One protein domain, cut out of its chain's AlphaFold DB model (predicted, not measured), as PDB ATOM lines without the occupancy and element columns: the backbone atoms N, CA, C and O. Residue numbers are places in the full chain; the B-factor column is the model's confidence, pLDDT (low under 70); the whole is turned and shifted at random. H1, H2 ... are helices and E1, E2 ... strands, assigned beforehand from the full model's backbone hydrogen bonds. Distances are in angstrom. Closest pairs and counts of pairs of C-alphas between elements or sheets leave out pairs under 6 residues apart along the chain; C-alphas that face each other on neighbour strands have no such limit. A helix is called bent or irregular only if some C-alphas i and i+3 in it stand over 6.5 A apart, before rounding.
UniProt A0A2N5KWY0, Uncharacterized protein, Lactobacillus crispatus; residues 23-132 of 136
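What this domain is: This is residues 23 to 132 of the 136 residues of an uncharacterized protein of Lactobacillus crispatus (UniProt A0A2N5KWY0). One strongly twisted sheet of seven strands folds back on itself into a small body, and two arms stick out: residues 23 to 29, of which 27 to 29 belong to E1, and residues 115 to 132, of which 117 to 130 belong to H1. It is a folded sheet, one sheet bent into two leaves: E4 and E3 face E6, E5, E2 and E8, with E7 as the hinge, and the edge strands E4 and E8 stay apart. The printed part has 110 residues with eight named strands, E1 to E8, then one named helix, H1; the sheet's order is E4, E3, E7, E6, E5, E2, E8, all antiparallel, and the class is mixed. The whole is only just loose, close to extended, with a radius of gyration of the C-alphas of 19.6 A, and spans 69 by 45 by 22 A.

How they stand to each other: E1, residues 27 to 30, pairs with no named strand. E2, residues 35 to 38, is the antiparallel neighbour of E5, residues 66 to 74, with N 36 and O 68 2.9 A apart, within hydrogen-bond range. E3, residues 43 to 46, and E4, residues 58 to 61, form a hairpin, with N 46 and O 58 at 2.8 A. E5, E6, residues 77 to 86, and E7, residues 95 to 104, form a meander of two hairpins, each strand the antiparallel neighbour of the one before, with N 71 and O 79 at 2.8 A and N 97 and O 84 at 2.8 A. E7 bends by 95 degrees at residue 101, and is also the neighbour of E3, with N 103 and O 45 at 2.8 A. E7 runs on at 82 degrees into E8, residues 107 to 111, the neighbour of E2, with N 37 and O 109 at 2.8 A. H1, residues 117 to 130, is not on the sheet; each of its O i to N i+4 pairs is within hydrogen-bond range.

Where its parts are: E1 begins at C-alpha 27, (-3.962, 61.344, -17.484). E5 is 20.4 A long, E6 19.8 A and E7 19.4 A. H1 is 19.6 A long and ends at C-alpha 130, (-24.405, 16.083, -23.187).

The domain as a whole: The two C-alphas farthest apart, those of Ser 54 and Ala 132, are 71.2 A apart. The printed part has no cut, and the link from E3 to E4, 11 residues, is long. In this model pLDDT is under 70 at residues 47 to 58, 88 to 95, 115 to 122 and 128 to 132.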
ATOM      1  N   PHE A  23      -5.307  57.636 -22.887       82.44
ATOM      2  CA  PHE A  23      -5.252  58.993 -22.344       82.44
ATOM      3  C   PHE A  23      -6.665  59.528 -22.105       82.44
ATOM      4  O   PHE A  23      -7.433  59.717 -23.048       82.44
ATOM      5  N   MET A  24      -7.026  59.765 -20.842       79.75
ATOM      6  CA  MET A  24      -8.350  60.249 -20.440       79.75
ATOM      7  C   MET A  24      -8.237  61.213 -19.259       79.75
ATOM      8  O   MET A  24      -7.478  60.976 -18.319       79.75
ATOM      9  N   ASN A  25      -9.023  62.293 -19.282       83.00
ATOM     10  CA  ASN A  25      -9.053  63.319 -18.228       83.00
ATOM     11  C   ASN A  25      -7.667  63.915 -17.906       83.00
ATOM     12  O   ASN A  25      -7.338  64.142 -16.743       83.00
ATOM     13  N   GLY A  26      -6.833  64.128 -18.929       84.44
ATOM     14  CA  GLY A  26      -5.482  64.671 -18.754       84.44
ATOM     15  C   GLY A  26      -4.470  63.686 -18.156       84.44
ATOM     16  O   GLY A  26      -3.393  64.109 -17.746       84.44
ATOM     17  N   LYS A  27      -4.809  62.392 -18.065       84.00
ATOM     18  CA  LYS A  27      -3.962  61.344 -17.484       84.00
ATOM     19  C   LYS A  27      -3.838  60.151 -18.422       84.00
ATOM     20  O   LYS A  27      -4.813  59.758 -19.060       84.00
ATOM     21  N   THR A  28      -2.657  59.547 -18.449       84.50
ATOM     22  CA  THR A  28      -2.440  58.241 -19.076       84.50
ATOM     23  C   THR A  28      -2.785  57.149 -18.076       84.50
ATOM     24  O   THR A  28      -2.277  57.145 -16.956       84.50
ATOM     25  N   TRP A  29      -3.650  56.233 -18.482       82.25
ATOM     26  CA  TRP A  29      -3.997  55.028 -17.747       82.25
ATOM     27  C   TRP A  29      -3.415  53.842 -18.502       82.25
ATOM     28  O   TRP A  29      -3.687  53.691 -19.690       82.25
ATOM     29  N   SER A  30      -2.626  53.012 -17.836       84.75
ATOM     30  CA  SER A  30      -2.113  51.752 -18.372       84.75
ATOM     31  C   SER A  30      -2.626  50.589 -17.538       84.75
ATOM     32  O   SER A  30      -3.000  50.746 -16.370       84.75
ATOM     33  N   SER A  31      -2.689  49.416 -18.156       86.06
ATOM     34  CA  SER A  31      -2.915  48.172 -17.434       86.06
ATOM     35  C   SER A  31      -1.599  47.703 -16.802       86.06
ATOM     36  O   SER A  31      -0.512  48.006 -17.284       86.06
ATOM     37  N   HIS A  32      -1.694  46.971 -15.696       89.81
ATOM     38  CA  HIS A  32      -0.554  46.309 -15.069       89.81
ATOM     39  C   HIS A  32      -0.986  44.912 -14.609       89.81
ATOM     40  O   HIS A  32      -2.185  44.687 -14.379       89.81
ATOM     41  N   PRO A  33      -0.051  43.961 -14.447       92.94
ATOM     42  CA  PRO A  33      -0.402  42.636 -13.966       92.94
ATOM     43  C   PRO A  33      -1.019  42.704 -12.565       92.94
ATOM     44  O   PRO A  33      -0.822  43.657 -11.808       92.94
ATOM     45  N   LYS A  34      -1.779  41.669 -12.199       94.06
ATOM     46  CA  LYS A  34      -2.365  41.539 -10.860       94.06
ATOM     47  C   LYS A  34      -1.308  41.117  -9.844       94.06
ATOM     48  O   LYS A  34      -1.261  41.633  -8.728       94.06
ATOM     49  N   THR A  35      -0.481  40.147 -10.219       96.38
ATOM     50  CA  THR A  35       0.644  39.689  -9.405       96.38
ATOM     51  C   THR A  35       1.870  39.482 -10.276       96.38
ATOM     52  O   THR A  35       1.748  39.146 -11.453       96.38
ATOM     53  N   VAL A  36       3.042  39.636  -9.679       97.00
ATOM     54  CA  VAL A  36       4.332  39.347 -10.305       97.00
ATOM     55  C   VAL A  36       5.103  38.371  -9.437       97.00
ATOM     56  O   VAL A  36       4.991  38.403  -8.210       97.00
ATOM     57  N   THR A  37       5.869  37.493 -10.068       97.06
ATOM     58  CA  THR A  37       6.737  36.540  -9.379       97.06
ATOM     59  C   THR A  37       8.182  36.971  -9.544       97.06
ATOM     60  O   THR A  37       8.621  37.271 -10.651       97.06
ATOM     61  N   ILE A  38       8.918  36.989  -8.442       95.12
ATOM     62  CA  ILE A  38      10.324  37.384  -8.372       95.12
ATOM     63  C   ILE A  38      11.164  36.195  -7.916       95.12
ATOM     64  O   ILE A  38      10.691  35.363  -7.138       95.12
ATOM     65  N   ALA A  39      12.391  36.104  -8.420       94.94
ATOM     66  CA  ALA A  39      13.306  35.017  -8.096       94.94
ATOM     67  C   ALA A  39      13.938  35.186  -6.705       94.94
ATOM     68  O   ALA A  39      13.874  36.258  -6.092       94.94
ATOM     69  N   ASP A  40      14.602  34.131  -6.240       91.88
ATOM     70  CA  ASP A  40      15.524  34.216  -5.108       91.88
ATOM     71  C   ASP A  40      16.622  35.265  -5.355       91.88
ATOM     72  O   ASP A  40      17.082  35.447  -6.486       91.88
ATOM     73  N   GLY A  41      17.017  35.987  -4.305       88.56
ATOM     74  CA  GLY A  41      18.027  37.042  -4.375       88.56
ATOM     75  C   GLY A  41      17.593  38.321  -5.103       88.56
ATOM     76  O   GLY A  41      18.424  39.206  -5.322       88.56
ATOM     77  N   THR A  42      16.317  38.459  -5.466       90.94
ATOM     78  CA  THR A  42      15.807  39.677  -6.106       90.94
ATOM     79  C   THR A  42      15.845  40.850  -5.129       90.94
ATOM     80  O   THR A  42      15.476  40.732  -3.958       90.94
ATOM     81  N   LYS A  43      16.272  42.016  -5.623       88.88
ATOM     82  CA  LYS A  43      16.265  43.268  -4.864       88.88
ATOM     83  C   LYS A  43      14.908  43.946  -4.961       88.88
ATOM     84  O   LYS A  43      14.466  44.291  -6.055       88.88
ATOM     85  N   ILE A  44      14.291  44.199  -3.812       88.00
ATOM     86  CA  ILE A  44      13.112  45.058  -3.699       88.00
ATOM     87  C   ILE A  44      13.539  46.364  -3.040       88.00
ATOM     88  O   ILE A  44      14.043  46.365  -1.915       88.00
ATOM     89  N   TYR A  45      13.308  47.476  -3.729       86.69
ATOM     90  CA  TYR A  45      13.600  48.813  -3.227       86.69
ATOM     91  C   TYR A  45      12.358  49.375  -2.537       86.69
ATOM     92  O   TYR A  45      11.368  49.698  -3.190       86.69
ATOM     93  N   GLY A  46      12.383  49.445  -1.210       75.75
ATOM     94  CA  GLY A  46      11.273  49.942  -0.409       75.75
ATOM     95  C   GLY A  46      11.194  51.467  -0.386       75.75
ATOM     96  O   GLY A  46      12.202  52.153  -0.197       75.75
ATOM     97  N   LEU A  47       9.978  51.996  -0.527       64.44
ATOM     98  CA  LEU A  47       9.686  53.420  -0.369       64.44
ATOM     99  C   LEU A  47       9.344  53.703   1.099       64.44
ATOM    100  O   LEU A  47       8.175  53.745   1.472       64.44
ATOM    101  N   THR A  48      10.378  53.934   1.916       57.78
ATOM    102  CA  THR A  48      10.316  54.305   3.349       57.78
ATOM    103  C   THR A  48       9.696  53.257   4.282       57.78
ATOM    104  O   THR A  48       8.684  52.621   3.999       57.78
ATOM    105  N   ASP A  49      10.295  53.080   5.453       51.88
ATOM    106  CA  ASP A  49       9.663  52.443   6.602       51.88
ATOM    107  C   ASP A  49       9.054  53.523   7.517       51.88
ATOM    108  O   ASP A  49       9.470  54.680   7.540       51.88
ATOM    109  N   LYS A  50       8.048  53.152   8.310       47.50
ATOM    110  CA  LYS A  50       7.452  54.033   9.334       47.50
ATOM    111  C   LYS A  50       8.453  54.408  10.450       47.50
ATOM    112  O   LYS A  50       8.135  55.253  11.281       47.50
ATOM    113  N   TYR A  51       9.621  53.759  10.498       50.34
ATOM    114  CA  TYR A  51      10.554  53.801  11.624       50.34
ATOM    115  C   TYR A  51      11.911  54.453  11.325       50.34
ATOM    116  O   TYR A  51      12.601  54.804  12.283       50.34
ATOM    117  N   SER A  52      12.294  54.703  10.066       51.16
ATOM    118  CA  SER A  52      13.469  55.525   9.788       51.16
ATOM    119  C   SER A  52      13.076  57.000   9.789       51.16
ATOM    120  O   SER A  52      12.500  57.548   8.852       51.16
ATOM    121  N   ASN A  53      13.494  57.702  10.838       50.00
ATOM    122  CA  ASN A  53      13.542  59.169  10.884       50.00
ATOM    123  C   ASN A  53      14.577  59.751   9.890       50.00
ATOM    124  O   ASN A  53      15.091  60.850  10.082       50.00
ATOM    125  N   SER A  54      14.956  59.001   8.856       48.81
ATOM    126  CA  SER A  54      16.112  59.274   8.007       48.81
ATOM    127  C   SER A  54      15.864  58.882   6.554       48.81
ATOM    128  O   SER A  54      16.794  58.430   5.910       48.81
ATOM    129  N   GLY A  55      14.634  59.025   6.039       49.50
ATOM    130  CA  GLY A  55      14.342  59.080   4.594       49.50
ATOM    131  C   GLY A  55      15.070  58.055   3.711       49.50
ATOM    132  O   GLY A  55      15.453  58.383   2.589       49.50
ATOM    133  N   GLY A  56      15.327  56.852   4.227       52.41
ATOM    134  CA  GLY A  56      16.233  55.897   3.607       52.41
ATOM    135  C   GLY A  56      15.473  54.933   2.711       52.41
ATOM    136  O   GLY A  56      14.501  54.310   3.138       52.41
ATOM    137  N   SER A  57      15.928  54.767   1.470       61.78
ATOM    138  CA  SER A  57      15.546  53.613   0.658       61.78
ATOM    139  C   SER A  57      16.143  52.358   1.294       61.78
ATOM    140  O   SER A  57      17.364  52.247   1.402       61.78
ATOM    141  N   TYR A  58      15.310  51.406   1.714       69.88
ATOM    142  CA  TYR A  58      15.796  50.098   2.155       69.88
ATOM    143  C   TYR A  58      15.751  49.115   0.986       69.88
ATOM    144  O   TYR A  58      14.851  49.163   0.149       69.88
ATOM    145  N   THR A  59      16.748  48.238   0.909       79.50
ATOM    146  CA  THR A  59      16.780  47.154  -0.078       79.50
ATOM    147  C   THR A  59      16.523  45.842   0.644       79.50
ATOM    148  O   THR A  59      17.297  45.461   1.521       79.50
ATOM    149  N   ILE A  60      15.446  45.152   0.277       80.25
ATOM    150  CA  ILE A  60      15.229  43.758   0.663       80.25
ATOM    151  C   ILE A  60      15.922  42.893  -0.384       80.25
ATOM    152  O   ILE A  60      15.634  43.023  -1.571       80.25
ATOM    153  N   MET A  61      16.804  42.002   0.056       86.12
ATOM    154  CA  MET A  61      17.216  40.849  -0.742       86.12
ATOM    155  C   MET A  61      16.242  39.720  -0.430       86.12
ATOM    156  O   MET A  61      16.147  39.329   0.736       86.12
ATOM    157  N   THR A  62      15.492  39.231  -1.413       87.81
ATOM    158  CA  THR A  62      14.581  38.110  -1.163       87.81
ATOM    159  C   THR A  62      15.345  36.826  -0.882       87.81
ATOM    160  O   THR A  62      16.399  36.584  -1.466       87.81
ATOM    161  N   ASP A  63      14.789  36.026   0.020       88.69
ATOM    162  CA  ASP A  63      15.169  34.632   0.225       88.69
ATOM    163  C   ASP A  63      14.057  33.735  -0.334       88.69
ATOM    164  O   ASP A  63      12.934  33.714   0.179       88.69
ATOM    165  N   GLY A  64      14.336  33.065  -1.446       89.69
ATOM    166  CA  GLY A  64      13.391  32.246  -2.195       89.69
ATOM    167  C   GLY A  64      12.589  32.996  -3.267       89.69
ATOM    168  O   GLY A  64      12.694  34.207  -3.464       89.69
ATOM    169  N   THR A  65      11.766  32.236  -3.992       94.38
ATOM    170  CA  THR A  65      10.877  32.753  -5.047       94.38
ATOM    171  C   THR A  65       9.539  33.181  -4.455       94.38
ATOM    172  O   THR A  65       8.889  32.396  -3.762       94.38
ATOM    173  N   TRP A  66       9.089  34.398  -4.766       94.38
ATOM    174  CA  TRP A  66       7.883  34.983  -4.168       94.38
ATOM    175  C   TRP A  66       6.940  35.558  -5.208       94.38
ATOM    176  O   TRP A  66       7.367  36.127  -6.205       94.38
ATOM    177  N   THR A  67       5.639  35.450  -4.943       96.12
ATOM    178  CA  THR A  67       4.602  36.128  -5.727       96.12
ATOM    179  C   THR A  67       4.059  37.305  -4.933       96.12
ATOM    180  O   THR A  67       3.527  37.129  -3.837       96.12
ATOM    181  N   LEU A  68       4.186  38.504  -5.495       94.62
ATOM    182  CA  LEU A  68       3.764  39.760  -4.888       94.62
ATOM    183  C   LEU A  68       2.598  40.368  -5.663       94.62
ATOM    184  O   LEU A  68       2.424  40.132  -6.860       94.62
ATOM    185  N   THR A  69       1.788  41.167  -4.975       96.00
ATOM    186  CA  THR A  69       0.710  41.923  -5.620       96.00
ATOM    187  C   THR A  69       1.321  43.101  -6.355       96.00
ATOM    188  O   THR A  69       2.082  43.856  -5.757       96.00
ATOM    189  N   CYS A  70       0.983  43.264  -7.632       94.69
ATOM    190  CA  CYS A  70       1.422  44.400  -8.430       94.69
ATOM    191  C   CYS A  70       0.360  45.503  -8.358       94.69
ATOM    192  O   CYS A  70      -0.823  45.262  -8.605       94.69
ATOM    193  N   VAL A  71       0.788  46.703  -7.977       93.19
ATOM    194  CA  VAL A  71      -0.069  47.888  -7.803       93.19
ATOM    195  C   VAL A  71       0.207  48.971  -8.845       93.19
ATOM    196  O   VAL A  71      -0.460  50.001  -8.850       93.19
ATOM    197  N   GLY A  72       1.188  48.745  -9.718       90.88
ATOM    198  CA  GLY A  72       1.513  49.620 -10.834       90.88
ATOM    199  C   GLY A  72       2.754  49.137 -11.570       90.88
ATOM    200  O   GLY A  72       3.568  48.402 -11.014       90.88
ATOM    201  N   GLU A  73       2.901  49.575 -12.811       90.94
ATOM    202  CA  GLU A  73       4.087  49.349 -13.632       90.94
ATOM    203  C   GLU A  73       4.468  50.668 -14.310       90.94
ATOM    204  O   GLU A  73       3.607  51.488 -14.645       90.94
ATOM    205  N   SER A  74       5.770  50.919 -14.415       87.88
ATOM    206  CA  SER A  74       6.306  52.060 -15.144       87.88
ATOM    207  C   SER A  74       7.743  51.786 -15.565       87.88
ATOM    208  O   SER A  74       8.586  51.457 -14.729       87.88
ATOM    209  N   ASN A  75       8.051  51.982 -16.849       87.81
ATOM    210  CA  ASN A  75       9.396  51.819 -17.409       87.81
ATOM    211  C   ASN A  75      10.027  50.444 -17.096       87.81
ATOM    212  O   ASN A  75      11.236  50.360 -16.860       87.81
ATOM    213  N   GLY A  76       9.219  49.376 -17.064       87.69
ATOM    214  CA  GLY A  76       9.670  48.021 -16.740       87.69
ATOM    215  C   GLY A  76       9.978  47.799 -15.256       87.69
ATOM    216  O   GLY A  76      10.631  46.818 -14.907       87.69
ATOM    217  N   TYR A  77       9.546  48.710 -14.383       92.25
ATOM    218  CA  TYR A  77       9.564  48.532 -12.936       92.25
ATOM    219  C   TYR A  77       8.152  48.297 -12.421       92.25
ATOM    220  O   TYR A  77       7.226  49.028 -12.770       92.25
ATOM    221  N   TYR A  78       8.007  47.339 -11.515       94.00
ATOM    222  CA  TYR A  78       6.746  46.996 -10.879       94.00
ATOM    223  C   TYR A  78       6.731  47.548  -9.463       94.00
ATOM    224  O   TYR A  78       7.608  47.245  -8.647       94.00
ATOM    225  N   ALA A  79       5.706  48.335  -9.162       93.25
ATOM    226  CA  ALA A  79       5.355  48.681  -7.800       93.25
ATOM    227  C   ALA A  79       4.615  47.489  -7.180       93.25
ATOM    228  O   ALA A  79       3.591  47.040  -7.700       93.25
ATOM    229  N   VAL A  80       5.135  46.965  -6.073       93.19
ATOM    230  CA  VAL A  80       4.665  45.727  -5.452       93.19
ATOM    231  C   VAL A  80       4.356  45.885  -3.971       93.19
ATOM    232  O   VAL A  80       4.955  46.696  -3.263       93.19
ATOM    233  N   THR A  81       3.426  45.064  -3.494       92.19
ATOM    234  CA  THR A  81       3.083  44.921  -2.078       92.19
ATOM    235  C   THR A  81       2.846  43.452  -1.733       92.19
ATOM    236  O   THR A  81       2.471  42.646  -2.594       92.19
ATOM    237  N   GLY A  82       3.079  43.071  -0.480       89.75
ATOM    238  CA  GLY A  82       2.881  41.701  -0.016       89.75
ATOM    239  C   GLY A  82       3.844  41.301   1.091       89.75
ATOM    240  O   GLY A  82       4.328  42.134   1.853       89.75
ATOM    241  N   LYS A  83       4.104  40.000   1.189       87.00
ATOM    242  CA  LYS A  83       5.060  39.430   2.140       87.00
ATOM    243  C   LYS A  83       6.074  38.590   1.383       87.00
ATOM    244  O   LYS A  83       5.688  37.841   0.487       87.00
ATOM    245  N   CYS A  84       7.334  38.704   1.767       86.19
ATOM    246  CA  CYS A  84       8.406  37.824   1.318       86.19
ATOM    247  C   CYS A  84       9.392  37.604   2.461       86.19
ATOM    248  O   CYS A  84       9.445  38.408   3.392       86.19
ATOM    249  N   ASN A  85      10.188  36.545   2.400       85.62
ATOM    250  CA  ASN A  85      11.312  36.408   3.316       85.62
ATOM    251  C   ASN A  85      12.467  37.294   2.855       85.62
ATOM    252  O   ASN A  85      12.696  37.469   1.653       85.62
ATOM    253  N   GLN A  86      13.154  37.886   3.827       79.25
ATOM    254  CA  GLN A  86      14.329  38.710   3.599       79.25
ATOM    255  C   GLN A  86      15.580  37.977   4.064       79.25
ATOM    256  O   GLN A  86      15.652  37.543   5.211       79.25
ATOM    257  N   ARG A  87      16.607  37.991   3.215       74.44
ATOM    258  CA  ARG A  87      17.964  37.626   3.603       74.44
ATOM    259  C   ARG A  87      18.614  38.793   4.344       74.44
ATOM    260  O   ARG A  87      18.835  39.864   3.770       74.44
ATOM    261  N   MET A  88      18.902  38.606   5.627       64.31
ATOM    262  CA  MET A  88      19.568  39.614   6.454       64.31
ATOM    263  C   MET A  88      21.093  39.424   6.372       64.31
ATOM    264  O   MET A  88      21.577  38.326   6.625       64.31
ATOM    265  N   PRO A  89      21.884  40.465   6.049       56.16
ATOM    266  CA  PRO A  89      23.336  40.322   5.891       56.16
ATOM    267  C   PRO A  89      24.105  40.049   7.198       56.16
ATOM    268  O   PRO A  89      25.301  39.785   7.135       56.16
ATOM    269  N   PHE A  90      23.455  40.116   8.369       54.53
ATOM    270  CA  PHE A  90      24.126  40.041   9.677       54.53
ATOM    271  C   PHE A  90      23.457  39.105  10.699       54.53
ATOM    272  O   PHE A  90      23.879  39.079  11.852       54.53
ATOM    273  N   THR A  91      22.426  38.351  10.311       53.59
ATOM    274  CA  THR A  91      21.731  37.405  11.202       53.59
ATOM    275  C   THR A  91      21.204  36.222  10.398       53.59
ATOM    276  O   THR A  91      20.556  36.452   9.382       53.59
ATOM    277  N   ASP A  92      21.381  34.998  10.900       54.53
ATOM    278  CA  ASP A  92      20.817  33.754  10.331       54.53
ATOM    279  C   ASP A  92      19.286  33.629  10.519       54.53
ATOM    280  O   ASP A  92      18.700  32.572  10.302       54.53
ATOM    281  N   ASP A  93      18.623  34.707  10.940       58.00
ATOM    282  CA  ASP A  93      17.173  34.761  11.063       58.00
ATOM    283  C   ASP A  93      16.553  35.173   9.721       58.00
ATOM    284  O   ASP A  93      16.509  36.366   9.387       58.00
ATOM    285  N   ASP A  94      15.983  34.212   8.995       59.94
ATOM    286  CA  ASP A  94      15.027  34.502   7.926       59.94
ATOM    287  C   ASP A  94      13.775  35.122   8.554       59.94
ATOM    288  O   ASP A  94      12.926  34.446   9.145       59.94
ATOM    289  N   LYS A  95      13.648  36.448   8.462       68.56
ATOM    290  CA  LYS A  95      12.443  37.150   8.916       68.56
ATOM    291  C   LYS A  95      11.540  37.420   7.726       68.56
ATOM    292  O   LYS A  95      11.960  37.978   6.712       68.56
ATOM    293  N   SER A  96      10.266  37.063   7.873       71.50
ATOM    294  CA  SER A  96       9.233  37.509   6.946       71.50
ATOM    295  C   SER A  96       9.161  39.035   6.971       71.50
ATOM    296  O   SER A  96       8.814  39.641   7.988       71.50
ATOM    297  N   ALA A  97       9.478  39.657   5.843       71.44
ATOM    298  CA  ALA A  97       9.371  41.084   5.624       71.44
ATOM    299  C   ALA A  97       7.998  41.421   5.028       71.44
ATOM    300  O   ALA A  97       7.498  40.759   4.113       71.44
ATOM    301  N   ASN A  98       7.378  42.481   5.549       76.25
ATOM    302  CA  ASN A  98       6.202  43.073   4.922       76.25
ATOM    303  C   ASN A  98       6.677  44.108   3.902       76.25
ATOM    304  O   ASN A  98       7.274  45.120   4.265       76.25
ATOM    305  N   VAL A  99       6.380  43.866   2.632       78.00
ATOM    306  CA  VAL A  99       6.592  44.822   1.549       78.00
ATOM    307  C   VAL A  99       5.357  45.712   1.486       78.00
ATOM    308  O   VAL A  99       4.343  45.330   0.906       78.00
ATOM    309  N   TYR A 100       5.407  46.883   2.122       77.56
ATOM    310  CA  TYR A 100       4.287  47.832   2.087       77.56
ATOM    311  C   TYR A 100       4.145  48.469   0.701       77.56
ATOM    312  O   TYR A 100       3.086  48.359   0.088       77.56
ATOM    313  N   LEU A 101       5.229  49.064   0.198       84.25
ATOM    314  CA  LEU A 101       5.365  49.525  -1.178       84.25
ATOM    315  C   LEU A 101       6.834  49.401  -1.592       84.25
ATOM    316  O   LEU A 101       7.700  50.119  -1.086       84.25
ATOM    317  N   GLY A 102       7.103  48.445  -2.471       87.25
ATOM    318  CA  GLY A 102       8.423  48.179  -3.024       87.25
ATOM    319  C   GLY A 102       8.442  48.375  -4.530       87.25
ATOM    320  O   GLY A 102       7.402  48.326  -5.180       87.25
ATOM    321  N   VAL A 103       9.629  48.574  -5.083       90.62
ATOM    322  CA  VAL A 103       9.865  48.620  -6.523       90.62
ATOM    323  C   VAL A 103      10.816  47.491  -6.894       90.62
ATOM    324  O   VAL A 103      11.857  47.320  -6.255       90.62
ATOM    325  N   VAL A 104      10.457  46.723  -7.919       92.62
ATOM    326  CA  VAL A 104      11.270  45.627  -8.457       92.62
ATOM    327  C   VAL A 104      11.335  45.716  -9.976       92.62
ATOM    328  O   VAL A 104      10.383  46.159 -10.613       92.62
ATOM    329  N   LYS A 105      12.462  45.309 -10.554       91.81
ATOM    330  CA  LYS A 105      12.656  45.239 -12.008       91.81
ATOM    331  C   LYS A 105      12.645  43.800 -12.511       91.81
ATOM    332  O   LYS A 105      11.982  43.483 -13.490       91.81
ATOM    333  N   ASP A 106      13.361  42.928 -11.810       90.50
ATOM    334  CA  ASP A 106      13.613  41.563 -12.254       90.50
ATOM    335  C   ASP A 106      12.458  40.640 -11.833       90.50
ATOM    336  O   ASP A 106      12.456  40.032 -10.761       90.50
ATOM    337  N   VAL A 107      11.434  40.580 -12.684       93.88
ATOM    338  CA  VAL A 107      10.268  39.698 -12.554       93.88
ATOM    339  C   VAL A 107      10.438  38.506 -13.493       93.88
ATOM    340  O   VAL A 107      10.734  38.674 -14.672       93.88
ATOM    341  N   ILE A 108      10.225  37.292 -12.982       96.31
ATOM    342  CA  ILE A 108      10.337  36.051 -13.769       96.31
ATOM    343  C   ILE A 108       9.013  35.622 -14.404       96.31
ATOM    344  O   ILE A 108       9.014  34.880 -15.383       96.31
ATOM    345  N   SER A 109       7.878  36.074 -13.865       95.69
ATOM    346  CA  SER A 109       6.574  35.870 -14.498       95.69
ATOM    347  C   SER A 109       5.541  36.888 -14.045       95.69
ATOM    348  O   SER A 109       5.483  37.262 -12.873       95.69
ATOM    349  N   GLU A 110       4.659  37.256 -14.964       95.38
ATOM    350  CA  GLU A 110       3.517  38.124 -14.712       95.38
ATOM    351  C   GLU A 110       2.218  37.323 -14.737       95.38
ATOM    352  O   GLU A 110       2.000  36.464 -15.592       95.38
ATOM    353  N   ASN A 111       1.307  37.652 -13.830       93.19
ATOM    354  CA  ASN A 111      -0.052  37.141 -13.846       93.19
ATOM    355  C   ASN A 111      -1.018  38.317 -13.957       93.19
ATOM    356  O   ASN A 111      -1.315  39.005 -12.978       93.19
ATOM    357  N   TRP A 112      -1.540  38.513 -15.160       89.25
ATOM    358  CA  TRP A 112      -2.520  39.546 -15.494       89.25
ATOM    359  C   TRP A 112      -3.919  39.256 -14.934       89.25
ATOM    360  O   TRP A 112      -4.795  40.120 -14.919       89.25
ATOM    361  N   GLY A 113      -4.128  38.052 -14.398       81.12
ATOM    362  CA  GLY A 113      -5.446  37.586 -14.005       81.12
ATOM    363  C   GLY A 113      -6.371  37.413 -15.212       81.12
ATOM    364  O   GLY A 113      -5.961  37.415 -16.366       81.12
ATOM    365  N   GLY A 114      -7.652  37.203 -14.924       72.31
ATOM    366  CA  GLY A 114      -8.667  36.932 -15.935       72.31
ATOM    367  C   GLY A 114      -9.744  36.021 -15.371       72.31
ATOM    368  O   GLY A 114      -9.470  35.087 -14.616       72.31
ATOM    369  N   LYS A 115     -11.008  36.307 -15.684       59.44
ATOM    370  CA  LYS A 115     -12.100  35.407 -15.307       59.44
ATOM    371  C   LYS A 115     -12.102  34.228 -16.278       59.44
ATOM    372  O   LYS A 115     -12.231  34.429 -17.480       59.44
ATOM    373  N   ASN A 116     -12.113  33.007 -15.742       57.88
ATOM    374  CA  ASN A 116     -12.401  31.749 -16.452       57.88
ATOM    375  C   ASN A 116     -13.854  31.675 -16.990       57.88
ATOM    376  O   ASN A 116     -14.471  30.610 -16.998       57.88
ATOM    377  N   LEU A 117     -14.445  32.808 -17.382       60.38
ATOM    378  CA  LEU A 117     -15.825  32.913 -17.853       60.38
ATOM    379  C   LEU A 117     -16.036  32.065 -19.108       60.38
ATOM    380  O   LEU A 117     -17.035  31.363 -19.175       60.38
ATOM    381  N   LEU A 118     -15.074  32.035 -20.035       62.53
ATOM    382  CA  LEU A 118     -15.160  31.205 -21.242       62.53
ATOM    383  C   LEU A 118     -15.084  29.704 -20.943       62.53
ATOM    384  O   LEU A 118     -15.796  28.928 -21.570       62.53
ATOM    385  N   ILE A 119     -14.290  29.291 -19.951       68.12
ATOM    386  CA  ILE A 119     -14.209  27.882 -19.535       68.12
ATOM    387  C   ILE A 119     -15.516  27.457 -18.866       68.12
ATOM    388  O   ILE A 119     -16.050  26.404 -19.201       68.12
ATOM    389  N   ARG A 120     -16.076  28.285 -17.974       62.69
ATOM    390  CA  ARG A 120     -17.375  28.007 -17.341       62.69
ATOM    391  C   ARG A 120     -18.524  28.022 -18.351       62.69
ATOM    392  O   ARG A 120     -19.403  27.172 -18.269       62.69
ATOM    393  N   LEU A 121     -18.489  28.931 -19.324       67.06
ATOM    394  CA  LEU A 121     -19.441  28.977 -20.433       67.06
ATOM    395  C   LEU A 121     -19.320  27.719 -21.313       67.06
ATOM    396  O   LEU A 121     -20.323  27.075 -21.598       67.06
ATOM    397  N   CYS A 122     -18.101  27.301 -21.669       69.19
ATOM    398  CA  CYS A 122     -17.854  26.058 -22.410       69.19
ATOM    399  C   CYS A 122     -18.291  24.812 -21.630       69.19
ATOM    400  O   CYS A 122     -18.862  23.893 -22.212       69.19
ATOM    401  N   GLN A 123     -18.050  24.765 -20.319       74.38
ATOM    402  CA  GLN A 123     -18.521  23.682 -19.452       74.38
ATOM    403  C   GLN A 123     -20.053  23.655 -19.374       74.38
ATOM    404  O   GLN A 123     -20.641  22.580 -19.462       74.38
ATOM    405  N   ALA A 124     -20.704  24.818 -19.292       70.94
ATOM    406  CA  ALA A 124     -22.161  24.925 -19.333       70.94
ATOM    407  C   ALA A 124     -22.735  24.454 -20.684       70.94
ATOM    408  O   ALA A 124     -23.688  23.676 -20.701       70.94
ATOM    409  N   PHE A 125     -22.123  24.833 -21.813       72.31
ATOM    410  CA  PHE A 125     -22.522  24.346 -23.140       72.31
ATOM    411  C   PHE A 125     -22.303  22.836 -23.314       72.31
ATOM    412  O   PHE A 125     -23.171  22.152 -23.861       72.31
ATOM    413  N   LYS A 126     -21.195  22.282 -22.805       74.44
ATOM    414  CA  LYS A 126     -20.963  20.826 -22.787       74.44
ATOM    415  C   LYS A 126     -22.000  20.086 -21.938       74.44
ATOM    416  O   LYS A 126     -22.477  19.034 -22.345       74.44
ATOM    417  N   ALA A 127     -22.397  20.639 -20.793       74.12
ATOM    418  CA  ALA A 127     -23.428  20.042 -19.942       74.12
ATOM    419  C   ALA A 127     -24.832  20.082 -20.581       74.12
ATOM    420  O   ALA A 127     -25.624  19.166 -20.371       74.12
ATOM    421  N   LEU A 128     -25.140  21.117 -21.369       68.38
ATOM    422  CA  LEU A 128     -26.400  21.227 -22.112       68.38
ATOM    423  C   LEU A 128     -26.459  20.255 -23.298       68.38
ATOM    424  O   LEU A 128     -27.468  19.587 -23.500       68.38
ATOM    425  N   THR A 129     -25.366  20.132 -24.051       67.31
ATOM    426  CA  THR A 129     -25.286  19.240 -25.223       67.31
ATOM    427  C   THR A 129     -25.146  17.765 -24.842       67.31
ATOM    428  O   THR A 129     -25.725  16.912 -25.507       67.31
ATOM    429  N   GLY A 130     -24.484  17.449 -23.723       56.12
ATOM    430  CA  GLY A 130     -24.405  16.083 -23.187       56.12
ATOM    431  C   GLY A 130     -25.731  15.542 -22.635       56.12
ATOM    432  O   GLY A 130     -25.900  14.331 -22.542       56.12
ATOM    433  N   LYS A 131     -26.696  16.414 -22.307       53.03
ATOM    434  CA  LYS A 131     -28.054  16.016 -21.892       53.03
ATOM    435  C   LYS A 131     -29.021  15.805 -23.064       53.03
ATOM    436  O   LYS A 131     -30.080  15.227 -22.858       53.03
ATOM    437  N   ALA A 132     -28.671  16.247 -24.273       50.34
ATOM    438  CA  ALA A 132     -29.524  16.124 -25.457       50.34
ATOM    439  C   ALA A 132     -29.355  14.787 -26.213       50.34
ATOM    440  O   ALA A 132     -30.126  14.514 -27.126       50.34
TER     441      ALA A 132